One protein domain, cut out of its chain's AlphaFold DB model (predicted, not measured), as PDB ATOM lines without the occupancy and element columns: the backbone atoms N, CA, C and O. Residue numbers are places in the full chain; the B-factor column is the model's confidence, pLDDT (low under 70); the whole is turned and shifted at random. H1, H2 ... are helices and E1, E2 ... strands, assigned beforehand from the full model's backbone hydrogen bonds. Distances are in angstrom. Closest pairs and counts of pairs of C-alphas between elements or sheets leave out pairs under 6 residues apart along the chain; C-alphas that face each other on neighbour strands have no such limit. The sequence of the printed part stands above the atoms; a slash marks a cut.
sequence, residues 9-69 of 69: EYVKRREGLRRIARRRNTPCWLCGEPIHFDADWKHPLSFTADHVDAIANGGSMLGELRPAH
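What this domain is: This is residues 9 to 69 of the 69 residues of an uncharacterized protein of Brevibacterium sp. Mu109 (UniProt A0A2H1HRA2). This domain has little regular structure: one helix, H1, packs beside a short two-stranded hairpin, E1 and E2, with a long loop, residues 25 to 47, toward one end of the hairpin and another, residues 52 to 64, at the other. The printed part has 61 residues, with one named helix and two named strands in the order H1, E1, E2. The sheet is antiparallel, and the class is mixed, with 24 residues in named elements. It is compact, with a radius of gyration of the C-alphas of 11.3 A and spans of 31 by 22 by 21 A.

Where its parts are: H1, residues 9 to 24, begins at C-alpha 9 (39.538, 118.421, 23.434) and is 22.4 A long. E1 is residues 48 to 51. E2, residues 65 to 68, ends at C-alpha 68 (22.048, 112.244, 19.254).

How they stand to each other: The closest C-alphas of H1 and E1 are those of Arg 14 and Ala 49, 5.9 A apart; for H1 and E2, Ala 21 and Pro 67, 6.7 A. The hairpin E1 and E2 has N 48 and O 68 within hydrogen-bond range, 2.9 A. In H1 every O i to N i+4 pair is within range.

The domain as a whole: The C-alphas farthest apart, of Asp 38 and Gly 58, are 31.9 A apart. The printed part has no cut, and both links are long. Residues 56, 58 and 59 have pLDDT under 70.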
ATOM      1  N   GLU A   9      40.391 118.601  22.255       83.50
ATOM      2  CA  GLU A   9      39.538 118.421  23.434       83.50
ATOM      3  C   GLU A   9      38.105 118.058  23.033       83.50
ATOM      4  O   GLU A   9      37.514 117.168  23.645       83.50
ATOM      5  N   TYR A  10      37.565 118.655  21.964       84.31
ATOM      6  CA  TYR A  10      36.267 118.244  21.421       84.31
ATOM      7  C   TYR A  10      36.282 116.776  20.982       84.31
ATOM      8  O   TYR A  10      35.395 116.014  21.368       84.31
ATOM      9  N   VAL A  11      37.314 116.349  20.244       86.31
ATOM     10  CA  VAL A  11      37.456 114.945  19.817       86.31
ATOM     11  C   VAL A  11      37.460 114.014  21.031       86.31
ATOM     12  O   VAL A  11      36.720 113.030  21.066       86.31
ATOM     13  N   LYS A  12      38.228 114.355  22.071       89.38
ATOM     14  CA  LYS A  12      38.298 113.572  23.309       89.38
ATOM     15  C   LYS A  12      36.942 113.477  24.018       89.38
ATOM     16  O   LYS A  12      36.560 112.392  24.459       89.38
ATOM     17  N   ARG A  13      36.201 114.586  24.114       89.81
ATOM     18  CA  ARG A  13      34.869 114.625  24.743       89.81
ATOM     19  C   ARG A  13      33.827 113.856  23.940       89.81
ATOM     20  O   ARG A  13      33.079 113.082  24.528       89.81
ATOM     21  N   ARG A  14      33.830 113.999  22.613       91.69
ATOM     22  CA  ARG A  14      32.969 113.251  21.688       91.69
ATOM     23  C   ARG A  14      33.165 111.744  21.836       91.69
ATOM     24  O   ARG A  14      32.194 111.012  22.001       91.69
ATOM     25  N   GLU A  15      34.412 111.278  21.815       92.00
ATOM     26  CA  GLU A  15      34.731 109.854  21.966       92.00
ATOM     27  C   GLU A  15      34.372 109.329  23.364       92.00
ATOM     28  O   GLU A  15      33.856 108.218  23.505       92.00
ATOM     29  N   GLY A  16      34.587 110.136  24.409       92.94
ATOM     30  CA  GLY A  16      34.143 109.822  25.768       92.94
ATOM     31  C   GLY A  16      32.623 109.662  25.859       92.94
ATOM     32  O   GLY A  16      32.140 108.657  26.385       92.94
ATOM     33  N   LEU A  17      31.879 110.607  25.279       93.44
ATOM     34  CA  LEU A  17      30.422 110.571  25.210       93.44
ATOM     35  C   LEU A  17      29.931 109.336  24.451       93.44
ATOM     36  O   LEU A  17      29.092 108.606  24.972       93.44
ATOM     37  N   ARG A  18      30.512 109.040  23.280       93.69
ATOM     38  CA  ARG A  18      30.183 107.847  22.482       93.69
ATOM     39  C   ARG A  18      30.340 106.564  23.294       93.69
ATOM     40  O   ARG A  18      29.462 105.707  23.281       93.69
ATOM     41  N   ARG A  19      31.450 106.427  24.029       94.50
ATOM     42  CA  ARG A  19      31.726 105.247  24.868       94.50
ATOM     43  C   ARG A  19      30.712 105.095  25.998       94.50
ATOM     44  O   ARG A  19      30.259 103.980  26.247       94.50
ATOM     45  N   ILE A  20      30.373 106.187  26.684       93.50
ATOM     46  CA  ILE A  20      29.401 106.170  27.786       93.50
ATOM     47  C   ILE A  20      28.003 105.854  27.250       93.50
ATOM     48  O   ILE A  20      27.352 104.954  27.778       93.50
ATOM     49  N   ALA A  21      27.580 106.533  26.182       92.62
ATOM     50  CA  ALA A  21      26.273 106.349  25.564       92.62
ATOM     51  C   ALA A  21      26.092 104.917  25.037       92.62
ATOM     52  O   ALA A  21      25.083 104.283  25.332       92.62
ATOM     53  N   ARG A  22      27.115 104.348  24.382       93.69
ATOM     54  CA  ARG A  22      27.099 102.946  23.932       93.69
ATOM     55  C   ARG A  22      27.008 101.963  25.097       93.69
ATOM     56  O   ARG A  22      26.242 101.011  25.032       93.69
ATOM     57  N   ARG A  23      27.773 102.178  26.176       93.94
ATOM     58  CA  ARG A  23      27.745 101.301  27.364       93.94
ATOM     59  C   ARG A  23      26.409 101.344  28.099       93.94
ATOM     60  O   ARG A  23      26.005 100.336  28.663       93.94
ATOM     61  N   ARG A  24      25.767 102.510  28.140       92.19
ATOM     62  CA  ARG A  24      24.503 102.729  28.854       92.19
ATOM     63  C   ARG A  24      23.272 102.560  27.970       92.19
ATOM     64  O   ARG A  24      22.173 102.743  28.475       92.19
ATOM     65  N   ASN A  25      23.458 102.251  26.686       90.12
ATOM     66  CA  ASN A  25      22.397 102.247  25.682       90.12
ATOM     67  C   ASN A  25      21.553 103.535  25.753       90.12
ATOM     68  O   ASN A  25      20.329 103.512  25.829       90.12
ATOM     69  N   THR A  26      22.243 104.677  25.864       92.00
ATOM     70  CA  THR A  26      21.583 105.973  26.021       92.00
ATOM     71  C   THR A  26      20.840 106.312  24.731       92.00
ATOM     72  O   THR A  26      21.478 106.308  23.673       92.00
ATOM     73  N   PRO A  27      19.528 106.600  24.800       93.19
ATOM     74  CA  PRO A  27      18.760 106.987  23.627       93.19
ATOM     75  C   PRO A  27      19.176 108.373  23.128       93.19
ATOM     76  O   PRO A  27      19.800 109.154  23.854       93.19
ATOM     77  N   CYS A  28      18.796 108.687  21.892       93.19
ATOM     78  CA  CYS A  28      18.896 110.020  21.325       93.19
ATOM     79  C   CYS A  28      18.159 111.014  22.221       93.19
ATOM     80  O   CYS A  28      16.980 110.843  22.524       93.19
ATOM     81  N   TRP A  29      18.849 112.067  22.647       92.00
ATOM     82  CA  TRP A  29      18.270 113.039  23.570       92.00
ATOM     83  C   TRP A  29      17.176 113.915  22.933       92.00
ATOM     84  O   TRP A  29      16.392 114.518  23.662       92.00
ATOM     85  N   LEU A  30      17.123 113.974  21.596       89.50
ATOM     86  CA  LEU A  30      16.151 114.767  20.838       89.50
ATOM     87  C   LEU A  30      14.821 114.030  20.635       89.50
ATOM     88  O   LEU A  30      13.764 114.637  20.774       89.50
ATOM     89  N   CYS A  31      14.861 112.735  20.306       92.25
ATOM     90  CA  CYS A  31      13.665 111.957  19.950       92.25
ATOM     91  C   CYS A  31      13.397 110.744  20.861       92.25
ATOM     92  O   CYS A  31      12.298 110.200  20.837       92.25
ATOM     93  N   GLY A  32      14.375 110.307  21.660       90.88
ATOM     94  CA  GLY A  32      14.268 109.132  22.530       90.88
ATOM     95  C   GLY A  32      14.540 107.778  21.857       90.88
ATOM     96  O   GLY A  32      14.495 106.756  22.540       90.88
ATOM     97  N   GLU A  33      14.848 107.738  20.560       91.69
ATOM     98  CA  GLU A  33      15.128 106.495  19.826       91.69
ATOM     99  C   GLU A  33      16.560 105.972  20.055       91.69
ATOM    100  O   GLU A  33      17.463 106.742  20.403       91.69
ATOM    101  N   PRO A  34      16.809 104.660  19.885       92.19
ATOM    102  CA  PRO A  34      18.144 104.093  20.038       92.19
ATOM    103  C   PRO A  34      19.124 104.621  18.982       92.19
ATOM    104  O   PRO A  34      18.798 104.763  17.805       92.19
ATOM    105  N   ILE A  35      20.369 104.853  19.399       93.31
ATOM    106  CA  ILE A  35      21.451 105.291  18.511       93.31
ATOM    107  C   ILE A  35      22.215 104.074  17.979       93.31
ATOM    108  O   ILE A  35      22.653 103.205  18.738       93.31
ATOM    109  N   HIS A  36      22.452 104.036  16.669       92.31
ATOM    110  CA  HIS A  36      23.194 102.969  16.005       92.31
ATOM    111  C   HIS A  36      24.696 103.290  16.009       92.31
ATOM    112  O   HIS A  36      25.248 103.848  15.063       92.31
ATOM    113  N   PHE A  37      25.388 102.917  17.087       89.06
ATOM    114  CA  PHE A  37      26.818 103.218  17.271       89.06
ATOM    115  C   PHE A  37      27.759 102.539  16.269       89.06
ATOM    116  O   PHE A  37      28.889 103.007  16.107       89.06
ATOM    117  N   ASP A  38      27.322 101.443  15.651       91.00
ATOM    118  CA  ASP A  38      28.086 100.661  14.673       91.00
ATOM    119  C   ASP A  38      27.735 101.035  13.215       91.00
ATOM    120  O   ASP A  38      28.312 100.483  12.281       91.00
ATOM    121  N   ALA A  39      26.810 101.983  13.002       89.75
ATOM    122  CA  ALA A  39      26.457 102.463  11.668       89.75
ATOM    123  C   ALA A  39      27.514 103.424  11.096       89.75
ATOM    124  O   ALA A  39      28.230 104.110  11.832       89.75
ATOM    125  N   ASP A  40      27.582 103.508   9.763       91.00
ATOM    126  CA  ASP A  40      28.410 104.506   9.078       91.00
ATOM    127  C   ASP A  40      27.989 105.928   9.475       91.00
ATOM    128  O   ASP A  40      26.830 106.177   9.801       91.00
ATOM    129  N   TRP A  41      28.919 106.881   9.434       83.94
ATOM    130  CA  TRP A  41      28.663 108.275   9.810       83.94
ATOM    131  C   TRP A  41      27.616 108.975   8.929       83.94
ATOM    132  O   TRP A  41      27.094 110.010   9.330       83.94
ATOM    133  N   LYS A  42      27.309 108.439   7.739       88.06
ATOM    134  CA  LYS A  42      26.235 108.930   6.860       88.06
ATOM    135  C   LYS A  42      24.861 108.351   7.192       88.06
ATOM    136  O   LYS A  42      23.872 108.774   6.597       88.06
ATOM    137  N   HIS A  43      24.787 107.345   8.062       89.38
ATOM    138  CA  HIS A  43      23.520 106.720   8.412       89.38
ATOM    139  C   HIS A  43      22.693 107.675   9.290       89.38
ATOM    140  O   HIS A  43      23.242 108.228  10.240       89.38
ATOM    141  N   PRO A  44      21.381 107.843   9.042       87.81
ATOM    142  CA  PRO A  44      20.547 108.802   9.776       87.81
ATOM    143  C   PRO A  44      20.410 108.490  11.271       87.81
ATOM    144  O   PRO A  44      20.124 109.383  12.051       87.81
ATOM    145  N   LEU A  45      20.620 107.229  11.664       88.75
ATOM    146  CA  LEU A  45      20.627 106.788  13.068       88.75
ATOM    147  C   LEU A  45      22.044 106.668  13.664       88.75
ATOM    148  O   LEU A  45      22.213 106.075  14.731       88.75
ATOM    149  N   SER A  46      23.078 107.122  12.948       92.00
ATOM    150  CA  SER A  46      24.471 107.034  13.406       92.00
ATOM    151  C   SER A  46      24.728 107.969  14.574       92.00
ATOM    152  O   SER A  46      24.128 109.021  14.657       92.00
ATOM    153  N   PHE A  47      25.660 107.633  15.459       93.25
ATOM    154  CA  PHE A  47      25.968 108.490  16.604       93.25
ATOM    155  C   PHE A  47      26.528 109.863  16.202       93.25
ATOM    156  O   PHE A  47      27.583 109.970  15.561       93.25
ATOM    157  N   THR A  48      25.921 110.908  16.754       92.06
ATOM    158  CA  THR A  48      26.430 112.277  16.747       92.06
ATOM    159  C   THR A  48      26.504 112.845  18.169       92.06
ATOM    160  O   THR A  48      25.792 112.436  19.087       92.06
ATOM    161  N   ALA A  49      27.460 113.754  18.383       91.62
ATOM    162  CA  ALA A  49      27.567 114.510  19.627       91.62
ATOM    163  C   ALA A  49      27.015 115.900  19.350       91.62
ATOM    164  O   ALA A  49      27.646 116.670  18.625       91.62
ATOM    165  N   ASP A  50      25.840 116.166  19.894       88.94
ATOM    166  CA  ASP A  50      25.118 117.400  19.651       88.94
ATOM    167  C   ASP A  50      25.381 118.405  20.777       88.94
ATOM    168  O   ASP A  50      25.483 118.031  21.953       88.94
ATOM    169  N   HIS A  51      25.551 119.673  20.406       88.50
ATOM    170  CA  HIS A  51      25.770 120.770  21.344       88.50
ATOM    171  C   HIS A  51      24.420 121.291  21.825       88.50
ATOM    172  O   HIS A  51      23.669 121.854  21.033       88.50
ATOM    173  N   VAL A  52      24.146 121.166  23.129       82.94
ATOM    174  CA  VAL A  52      22.888 121.655  23.729       82.94
ATOM    175  C   VAL A  52      22.725 123.156  23.486       82.94
ATOM    176  O   VAL A  52      21.677 123.609  23.029       82.94
ATOM    177  N   ASP A  53      23.795 123.912  23.728       76.19
ATOM    178  CA  ASP A  53      23.896 125.304  23.315       76.19
ATOM    179  C   ASP A  53      24.576 125.361  21.953       76.19
ATOM    180  O   ASP A  53      25.798 125.203  21.836       76.19
ATOM    181  N   ALA A  54      23.779 125.595  20.911       70.56
ATOM    182  CA  ALA A  54      24.290 125.729  19.559       70.56
ATOM    183  C   ALA A  54      25.411 126.778  19.513       70.56
ATOM    184  O   ALA A  54      25.263 127.913  19.974       70.56
ATOM    185  N   ILE A  55      26.531 126.422  18.889       70.00
ATOM    186  CA  ILE A  55      27.707 127.301  18.822       70.00
ATOM    187  C   ILE A  55      27.389 128.596  18.063       70.00
ATOM    188  O   ILE A  55      27.902 129.661  18.399       70.00
ATOM    189  N   ALA A  56      26.469 128.530  17.095       67.56
ATOM    190  CA  ALA A  56      25.967 129.694  16.368       67.56
ATOM    191  C   ALA A  56      25.270 130.734  17.271       67.56
ATOM    192  O   ALA A  56      25.277 131.914  16.939       67.56
ATOM    193  N   ASN A  57      24.729 130.318  18.422       70.50
ATOM    194  CA  ASN A  57      24.046 131.185  19.387       70.50
ATOM    195  C   ASN A  57      24.970 131.665  20.524       70.50
ATOM    196  O   ASN A  57      24.489 132.160  21.540       70.50
ATOM    197  N   GLY A  58      26.293 131.514  20.381       63.91
ATOM    198  CA  GLY A  58      27.266 131.859  21.426       63.91
ATOM    199  C   GLY A  58      27.608 130.705  22.374       63.91
ATOM    200  O   GLY A  58      28.304 130.918  23.366       63.91
ATOM    201  N   GLY A  59      27.157 129.484  22.064       64.31
ATOM    202  CA  GLY A  59      27.549 128.273  22.779       64.31
ATOM    203  C   GLY A  59      29.047 127.972  22.660       64.31
ATOM    204  O   GLY A  59      29.725 128.364  21.708       64.31
ATOM    205  N   SER A  60      29.588 127.252  23.642       73.31
ATOM    206  CA  SER A  60      30.995 126.845  23.634       73.31
ATOM    207  C   SER A  60      31.186 125.544  22.858       73.31
ATOM    208  O   SER A  60      30.446 124.581  23.045       73.31
ATOM    209  N   MET A  61      32.261 125.457  22.070       71.94
ATOM    210  CA  MET A  61      32.679 124.198  21.430       71.94
ATOM    211  C   MET A  61      32.946 123.083  22.456       71.94
ATOM    212  O   MET A  61      32.783 121.897  22.165       71.94
ATOM    213  N   LEU A  62      33.329 123.480  23.673       75.56
ATOM    214  CA  LEU A  62      33.521 122.624  24.842       75.56
ATOM    215  C   LEU A  62      32.352 122.761  25.835       75.56
ATOM    216  O   LEU A  62      32.542 122.588  27.039       75.56
ATOM    217  N   GLY A  63      31.166 123.122  25.355       78.38
ATOM    218  CA  GLY A  63      29.935 123.148  26.138       78.38
ATOM    219  C   GLY A  63      29.423 121.746  26.472       78.38
ATOM    220  O   GLY A  63      30.129 120.741  26.317       78.38
ATOM    221  N   GLU A  64      28.184 121.684  26.952       84.69
ATOM    222  CA  GLU A  64      27.501 120.419  27.208       84.69
ATOM    223  C   GLU A  64      27.209 119.693  25.885       84.69
ATOM    224  O   GLU A  64      26.601 120.253  24.972       84.69
ATOM    225  N   LEU A  65      27.661 118.438  25.792       89.12
ATOM    226  CA  LEU A  65      27.408 117.554  24.656       89.12
ATOM    227  C   LEU A  65      26.433 116.454  25.062       89.12
ATOM    228  O   LEU A  65      26.628 115.808  26.099       89.12
ATOM    229  N   ARG A  66      25.443 116.182  24.211       91.50
ATOM    230  CA  ARG A  66      24.474 115.097  24.403       91.50
ATOM    231  C   ARG A  66      24.459 114.128  23.218       91.50
ATOM    232  O   ARG A  66      24.798 114.516  22.100       91.50
ATOM    233  N   PRO A  67      24.153 112.838  23.457       91.94
ATOM    234  CA  PRO A  67      24.174 111.825  22.412       91.94
ATOM    235  C   PRO A  67      22.919 111.947  21.545       91.94
ATOM    236  O   PRO A  67      21.802 111.825  22.048       91.94
ATOM    237  N   ALA A  68      23.107 112.179  20.253       91.81
ATOM    238  CA  ALA A  68      22.048 112.244  19.254       91.81
ATOM    239  C   ALA A  68      22.360 111.290  18.095       91.81
ATOM    240  O   ALA A  68      23.404 110.623  18.093       91.81
ATOM    241  N   HIS A  69      21.434 111.213  17.142       90.31
ATOM    242  CA  HIS A  69      21.699 110.636  15.834       90.31
ATOM    243  C   HIS A  69      21.824 111.730  14.767       90.31
ATOM    244  O   HIS A  69      20.925 112.596  14.697       90.31
TER     245      HIS A  69